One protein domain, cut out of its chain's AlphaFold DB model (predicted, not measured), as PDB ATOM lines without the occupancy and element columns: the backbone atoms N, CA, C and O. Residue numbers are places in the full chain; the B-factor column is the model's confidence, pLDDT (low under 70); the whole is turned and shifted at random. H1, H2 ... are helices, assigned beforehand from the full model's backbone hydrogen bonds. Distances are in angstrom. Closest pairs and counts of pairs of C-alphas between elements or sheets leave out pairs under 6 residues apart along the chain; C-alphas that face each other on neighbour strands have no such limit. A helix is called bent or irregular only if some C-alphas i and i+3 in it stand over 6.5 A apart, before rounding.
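Overview. This is residues 103 to 121 and 133 to 168 of the 430 residues of an uncharacterized protein of Melampsora larici-populina (strain 98AG31 / pathotype 3-4-7) (UniProt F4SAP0). One long helix, H2, has the short helix H3 folded back crosswise near its last turns, while a third, sharply kinked helix, H1, lies apart from both. The printed part has 55 residues with three named helices, in the order H1, H2, H3, and no named strand; the class is all helix. It is loose, with a radius of gyration of the C-alphas of 14.5 A, and spans 41 by 25 by 18 A.

Arrangement. H2, residues 133 to 156, touches H3, residues 160 to 166, with residues 149 to 153 alone; the closest C-alphas, of Cys 153 and Cys 160, are 5.9 A apart. Their lines are about perpendicular, at 87 degrees. H1, residues 103 to 121, is apart from both. Every O i to N i+4 pair is within hydrogen-bond range in H2 and H3, and 12 of 15 in H1.

Along the chain. H2 runs 34.5 A from C-alpha 133 at (-128.142, 14.786, -23.291) to C-alpha 156; H3 measures 9.8 A and ends with C-alpha 166 at (-109.131, 22.315, 1.167). H1 measures 17.1 A, has a kink of 113 degrees near residue 110, and is irregular: C-alphas 109 and 112 are 9.5 A apart.

Size, cuts and confidence. Residues 122 to 132 are not printed, and C-alphas 121 and 133 are 23.4 A apart across this cut. Residues 133 to 145 stand free. H2 to H3 is a tight link. No printed residue is under pLDDT 70.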
ATOM      1  N   TYR A 103    -120.319  25.526 -25.110       93.25
ATOM      2  CA  TYR A 103    -120.408  26.085 -23.753       93.25
ATOM      3  C   TYR A 103    -119.072  26.057 -22.999       93.25
ATOM      4  O   TYR A 103    -118.812  26.952 -22.201       93.25
ATOM      5  N   ARG A 104    -118.200  25.071 -23.257       91.00
ATOM      6  CA  ARG A 104    -116.874  24.986 -22.617       91.00
ATOM      7  C   ARG A 104    -115.968  26.138 -23.046       91.00
ATOM      8  O   ARG A 104    -115.363  26.797 -22.205       91.00
ATOM      9  N   GLN A 105    -115.897  26.401 -24.351       92.50
ATOM     10  CA  GLN A 105    -115.064  27.471 -24.900       92.50
ATOM     11  C   GLN A 105    -115.612  28.846 -24.509       92.50
ATOM     12  O   GLN A 105    -114.843  29.715 -24.103       92.50
ATOM     13  N   LEU A 106    -116.936  29.022 -24.572       92.12
ATOM     14  CA  LEU A 106    -117.579  30.248 -24.106       92.12
ATOM     15  C   LEU A 106    -117.400  30.443 -22.602       92.12
ATOM     16  O   LEU A 106    -117.104  31.552 -22.185       92.12
ATOM     17  N   GLY A 107    -117.484  29.387 -21.791       91.00
ATOM     18  CA  GLY A 107    -117.252  29.461 -20.348       91.00
ATOM     19  C   GLY A 107    -115.858  29.988 -19.994       91.00
ATOM     20  O   GLY A 107    -115.731  30.823 -19.101       91.00
ATOM     21  N   LEU A 108    -114.824  29.578 -20.740       92.00
ATOM     22  CA  LEU A 108    -113.463  30.110 -20.585       92.00
ATOM     23  C   LEU A 108    -113.356  31.590 -20.981       92.00
ATOM     24  O   LEU A 108    -112.616  32.334 -20.345       92.00
ATOM     25  N   GLN A 109    -114.082  32.020 -22.018       92.62
ATOM     26  CA  GLN A 109    -114.093  33.418 -22.469       92.62
ATOM     27  C   GLN A 109    -114.903  34.329 -21.541       92.62
ATOM     28  O   GLN A 109    -114.526  35.474 -21.309       92.62
ATOM     29  N   TRP A 110    -116.030  33.832 -21.036       92.25
ATOM     30  CA  TRP A 110    -116.969  34.578 -20.205       92.25
ATOM     31  C   TRP A 110    -116.475  34.703 -18.765       92.25
ATOM     32  O   TRP A 110    -116.656  35.743 -18.133       92.25
ATOM     33  N   GLY A 111    -115.855  33.646 -18.236       92.19
ATOM     34  CA  GLY A 111    -115.560  33.532 -16.814       92.19
ATOM     35  C   GLY A 111    -116.822  33.365 -15.957       92.19
ATOM     36  O   GLY A 111    -117.958  33.528 -16.412       92.19
ATOM     37  N   LEU A 112    -116.615  33.034 -14.679       89.62
ATOM     38  CA  LEU A 112    -117.703  32.732 -13.742       89.62
ATOM     39  C   LEU A 112    -118.679  33.911 -13.518       89.62
ATOM     40  O   LEU A 112    -119.882  33.689 -13.651       89.62
ATOM     41  N   PRO A 113    -118.225  35.163 -13.276       90.38
ATOM     42  CA  PRO A 113    -119.144  36.260 -12.949       90.38
ATOM     43  C   PRO A 113    -120.115  36.599 -14.085       90.38
ATOM     44  O   PRO A 113    -121.283  36.910 -13.854       90.38
ATOM     45  N   HIS A 114    -119.645  36.529 -15.334       91.62
ATOM     46  CA  HIS A 114    -120.493  36.796 -16.490       91.62
ATOM     47  C   HIS A 114    -121.507  35.669 -16.710       91.62
ATOM     48  O   HIS A 114    -122.682  35.941 -16.953       91.62
ATOM     49  N   ALA A 115    -121.079  34.409 -16.577       90.88
ATOM     50  CA  ALA A 115    -121.965  33.257 -16.707       90.88
ATOM     51  C   ALA A 115    -123.100  33.281 -15.662       90.88
ATOM     52  O   ALA A 115    -124.258  33.066 -16.021       90.88
ATOM     53  N   GLU A 116    -122.796  33.612 -14.403       92.31
ATOM     54  CA  GLU A 116    -123.799  33.766 -13.337       92.31
ATOM     55  C   GLU A 116    -124.787  34.902 -13.625       92.31
ATOM     56  O   GLU A 116    -125.997  34.732 -13.460       92.31
ATOM     57  N   HIS A 117    -124.301  36.043 -14.124       91.81
ATOM     58  CA  HIS A 117    -125.156  37.171 -14.505       91.81
ATOM     59  C   HIS A 117    -126.136  36.801 -15.620       91.81
ATOM     60  O   HIS A 117    -127.327  37.095 -15.517       91.81
ATOM     61  N   ILE A 118    -125.663  36.121 -16.668       91.38
ATOM     62  CA  ILE A 118    -126.524  35.655 -17.762       91.38
ATOM     63  C   ILE A 118    -127.533  34.618 -17.255       91.38
ATOM     64  O   ILE A 118    -128.719  34.731 -17.562       91.38
ATOM     65  N   LEU A 119    -127.098  33.664 -16.424       90.38
ATOM     66  CA  LEU A 119    -127.980  32.658 -15.828       90.38
ATOM     67  C   LEU A 119    -129.076  33.294 -14.960       90.38
ATOM     68  O   LEU A 119    -130.229  32.882 -15.044       90.38
ATOM     69  N   SER A 120    -128.751  34.333 -14.183       90.94
ATOM     70  CA  SER A 120    -129.718  35.045 -13.332       90.94
ATOM     71  C   SER A 120    -130.817  35.767 -14.126       90.94
ATOM     72  O   SER A 120    -131.932  35.937 -13.635       90.94
ATOM     73  N   LYS A 121    -130.516  36.172 -15.367       90.38
ATOM     74  CA  LYS A 121    -131.456  36.842 -16.278       90.38
ATOM     75  C   LYS A 121    -132.303  35.867 -17.091       90.38
ATOM     76  O   LYS A 121    -133.302  36.284 -17.678       90.38
ATOM     77  N   THR A 133    -129.452  14.353 -22.785       93.12
ATOM     78  CA  THR A 133    -128.142  14.786 -23.291       93.12
ATOM     79  C   THR A 133    -127.432  15.722 -22.313       93.12
ATOM     80  O   THR A 133    -126.257  15.523 -22.026       93.12
ATOM     81  N   GLY A 134    -128.146  16.700 -21.741       92.81
ATOM     82  CA  GLY A 134    -127.573  17.607 -20.743       92.81
ATOM     83  C   GLY A 134    -127.165  16.890 -19.453       92.81
ATOM     84  O   GLY A 134    -126.134  17.213 -18.870       92.81
ATOM     85  N   LEU A 135    -127.933  15.883 -19.026       92.81
ATOM     86  CA  LEU A 135    -127.601  15.066 -17.859       92.81
ATOM     87  C   LEU A 135    -126.358  14.198 -18.103       92.81
ATOM     88  O   LEU A 135    -125.500  14.125 -17.226       92.81
ATOM     89  N   PHE A 136    -126.245  13.574 -19.280       94.38
ATOM     90  CA  PHE A 136    -125.054  12.808 -19.662       94.38
ATOM     91  C   PHE A 136    -123.804  13.689 -19.702       94.38
ATOM     92  O   PHE A 136    -122.776  13.312 -19.143       94.38
ATOM     93  N   GLU A 137    -123.903  14.883 -20.287       94.94
ATOM     94  CA  GLU A 137    -122.785  15.827 -20.325       94.94
ATOM     95  C   GLU A 137    -122.383  16.288 -18.914       94.94
ATOM     96  O   GLU A 137    -121.199  16.309 -18.579       94.94
ATOM     97  N   ALA A 138    -123.352  16.580 -18.039       92.25
ATOM     98  CA  ALA A 138    -123.078  16.944 -16.649       92.25
ATOM     99  C   ALA A 138    -122.375  15.814 -15.869       92.25
ATOM    100  O   ALA A 138    -121.442  16.069 -15.107       92.25
ATOM    101  N   GLN A 139    -122.778  14.558 -16.083       93.00
ATOM    102  CA  GLN A 139    -122.113  13.391 -15.494       93.00
ATOM    103  C   GLN A 139    -120.685  13.209 -16.026       93.00
ATOM    104  O   GLN A 139    -119.776  12.875 -15.258       93.00
ATOM    105  N   ALA A 140    -120.465  13.454 -17.321       93.25
ATOM    106  CA  ALA A 140    -119.139  13.413 -17.926       93.25
ATOM    107  C   ALA A 140    -118.222  14.495 -17.331       93.25
ATOM    108  O   ALA A 140    -117.098  14.187 -16.934       93.25
ATOM    109  N   LEU A 141    -118.717  15.731 -17.177       93.56
ATOM    110  CA  LEU A 141    -117.996  16.820 -16.508       93.56
ATOM    111  C   LEU A 141    -117.622  16.467 -15.065       93.56
ATOM    112  O   LEU A 141    -116.474  16.654 -14.665       93.56
ATOM    113  N   GLN A 142    -118.563  15.916 -14.294       91.88
ATOM    114  CA  GLN A 142    -118.294  15.486 -12.922       91.88
ATOM    115  C   GLN A 142    -117.213  14.396 -12.877       91.88
ATOM    116  O   GLN A 142    -116.328  14.441 -12.026       91.88
ATOM    117  N   SER A 143    -117.256  13.439 -13.806       90.94
ATOM    118  CA  SER A 143    -116.273  12.352 -13.887       90.94
ATOM    119  C   SER A 143    -114.876  12.866 -14.248       90.94
ATOM    120  O   SER A 143    -113.899  12.458 -13.621       90.94
ATOM    121  N   MET A 144    -114.780  13.798 -15.205       95.56
ATOM    122  CA  MET A 144    -113.521  14.468 -15.555       95.56
ATOM    123  C   MET A 144    -112.944  15.231 -14.362       95.56
ATOM    124  O   MET A 144    -111.776  15.057 -14.033       95.56
ATOM    125  N   TYR A 145    -113.778  16.004 -13.665       94.50
ATOM    126  CA  TYR A 145    -113.354  16.747 -12.484       94.50
ATOM    127  C   TYR A 145    -112.778  15.829 -11.394       94.50
ATOM    128  O   TYR A 145    -111.708  16.097 -10.852       94.50
ATOM    129  N   GLN A 146    -113.447  14.709 -11.102       91.50
ATOM    130  CA  GLN A 146    -112.961  13.735 -10.116       91.50
ATOM    131  C   GLN A 146    -111.645  13.069 -10.544       91.50
ATOM    132  O   GLN A 146    -110.776  12.821  -9.699       91.50
ATOM    133  N   LEU A 147    -111.473  12.803 -11.842       96.25
ATOM    134  CA  LEU A 147    -110.222  12.283 -12.388       96.25
ATOM    135  C   LEU A 147    -109.083  13.294 -12.211       96.25
ATOM    136  O   LEU A 147    -108.069  12.952 -11.603       96.25
ATOM    137  N   ASP A 148    -109.266  14.532 -12.668       96.94
ATOM    138  CA  ASP A 148    -108.260  15.598 -12.570       96.94
ATOM    139  C   ASP A 148    -107.875  15.865 -11.112       96.94
ATOM    140  O   ASP A 148    -106.696  15.964 -10.766       96.94
ATOM    141  N   LYS A 149    -108.870  15.886 -10.225       94.94
ATOM    142  CA  LYS A 149    -108.673  16.025  -8.783       94.94
ATOM    143  C   LYS A 149    -107.855  14.877  -8.187       94.94
ATOM    144  O   LYS A 149    -106.960  15.114  -7.376       94.94
ATOM    145  N   THR A 150    -108.117  13.639  -8.604       95.00
ATOM    146  CA  THR A 150    -107.348  12.461  -8.167       95.00
ATOM    147  C   THR A 150    -105.910  12.514  -8.684       95.00
ATOM    148  O   THR A 150    -104.970  12.279  -7.926       95.00
ATOM    149  N   MET A 151    -105.716  12.888  -9.951       98.00
ATOM    150  CA  MET A 151    -104.387  13.076 -10.540       98.00
ATOM    151  C   MET A 151    -103.599  14.164  -9.805       98.00
ATOM    152  O   MET A 151    -102.418  13.981  -9.508       98.00
ATOM    153  N   LEU A 152    -104.261  15.258  -9.429       96.88
ATOM    154  CA  LEU A 152    -103.656  16.312  -8.626       96.88
ATOM    155  C   LEU A 152    -103.240  15.804  -7.237       96.88
ATOM    156  O   LEU A 152    -102.139  16.116  -6.786       96.88
ATOM    157  N   CYS A 153    -104.053  14.966  -6.586       96.06
ATOM    158  CA  CYS A 153    -103.684  14.329  -5.316       96.06
ATOM    159  C   CYS A 153    -102.420  13.465  -5.444       96.06
ATOM    160  O   CYS A 153    -101.549  13.520  -4.575       96.06
ATOM    161  N   ILE A 154    -102.284  12.714  -6.546       96.31
ATOM    162  CA  ILE A 154    -101.089  11.906  -6.838       96.31
ATOM    163  C   ILE A 154     -99.856  12.805  -6.984       96.31
ATOM    164  O   ILE A 154     -98.833  12.552  -6.344       96.31
ATOM    165  N   VAL A 155     -99.954  13.875  -7.780       97.88
ATOM    166  CA  VAL A 155     -98.852  14.829  -8.005       97.88
ATOM    167  C   VAL A 155     -98.431  15.513  -6.700       97.88
ATOM    168  O   VAL A 155     -97.239  15.636  -6.421       97.88
ATOM    169  N   LEU A 156     -99.401  15.919  -5.878       95.94
ATOM    170  CA  LEU A 156     -99.166  16.602  -4.602       95.94
ATOM    171  C   LEU A 156     -98.818  15.654  -3.447       95.94
ATOM    172  O   LEU A 156     -98.466  16.125  -2.365       95.94
ATOM    173  N   LYS A 157     -98.905  14.334  -3.656       95.75
ATOM    174  CA  LYS A 157     -98.724  13.300  -2.624       95.75
ATOM    175  C   LYS A 157     -99.615  13.523  -1.393       95.75
ATOM    176  O   LYS A 157     -99.181  13.324  -0.259       95.75
ATOM    177  N   CYS A 158    -100.863  13.930  -1.611       94.12
ATOM    178  CA  CYS A 158    -101.876  14.064  -0.564       94.12
ATOM    179  C   CYS A 158    -103.050  13.108  -0.815       94.12
ATOM    180  O   CYS A 158    -103.206  12.563  -1.906       94.12
ATOM    181  N   SER A 159    -103.868  12.856   0.207       92.81
ATOM    182  CA  SER A 159    -105.092  12.074   0.022       92.81
ATOM    183  C   SER A 159    -106.212  12.948  -0.546       92.81
ATOM    184  O   SER A 159    -106.288  14.134  -0.221       92.81
ATOM    185  N   CYS A 160    -107.125  12.350  -1.324       88.62
ATOM    186  CA  CYS A 160    -108.301  13.057  -1.849       88.62
ATOM    187  C   CYS A 160    -109.084  13.764  -0.745       88.62
ATOM    188  O   CYS A 160    -109.453  14.913  -0.918       88.62
ATOM    189  N   HIS A 161    -109.211  13.143   0.430       83.31
ATOM    190  CA  HIS A 161    -109.868  13.751   1.584       83.31
ATOM    191  C   HIS A 161    -109.268  15.109   1.988       83.31
ATOM    192  O   HIS A 161    -110.015  16.034   2.283       83.31
ATOM    193  N   ILE A 162    -107.937  15.253   1.975       84.00
ATOM    194  CA  ILE A 162    -107.270  16.523   2.311       84.00
ATOM    195  C   ILE A 162    -107.549  17.584   1.242       84.00
ATOM    196  O   ILE A 162    -107.696  18.761   1.563       84.00
ATOM    197  N   LEU A 163    -107.634  17.179  -0.027       88.69
ATOM    198  CA  LEU A 163    -107.970  18.094  -1.113       88.69
ATOM    199  C   LEU A 163    -109.461  18.473  -1.096       88.69
ATOM    200  O   LEU A 163    -109.777  19.643  -1.273       88.69
ATOM    201  N   ASP A 164    -110.365  17.529  -0.813       86.00
ATOM    202  CA  ASP A 164    -111.798  17.777  -0.582       86.00
ATOM    203  C   ASP A 164    -111.997  18.799   0.537       86.00
ATOM    204  O   ASP A 164    -112.803  19.719   0.420       86.00
ATOM    205  N   GLU A 165    -111.246  18.636   1.624       76.62
ATOM    206  CA  GLU A 165    -111.247  19.531   2.771       76.62
ATOM    207  C   GLU A 165    -110.780  20.939   2.381       76.62
ATOM    208  O   GLU A 165    -111.439  21.921   2.715       76.62
ATOM    209  N   ALA A 166    -109.681  21.041   1.626       82.88
ATOM    210  CA  ALA A 166    -109.131  22.315   1.167       82.88
ATOM    211  C   ALA A 166    -110.044  23.048   0.168       82.88
ATOM    212  O   ALA A 166    -110.077  24.276   0.165       82.88
ATOM    213  N   LEU A 167    -110.777  22.302  -0.664       83.62
ATOM    214  CA  LEU A 167    -111.737  22.835  -1.635       83.62
ATOM    215  C   LEU A 167    -113.135  23.052  -1.044       83.62
ATOM    216  O   LEU A 167    -114.016  23.542  -1.744       83.62
ATOM    217  N   LEU A 168    -113.348  22.707   0.232       79.44
ATOM    218  CA  LEU A 168    -114.656  22.753   0.895       79.44
ATOM    219  C   LEU A 168    -115.718  21.869   0.206       79.44
ATOM    220  O   LEU A 168    -116.916  22.116   0.321       79.44
TER     221      LEU A 168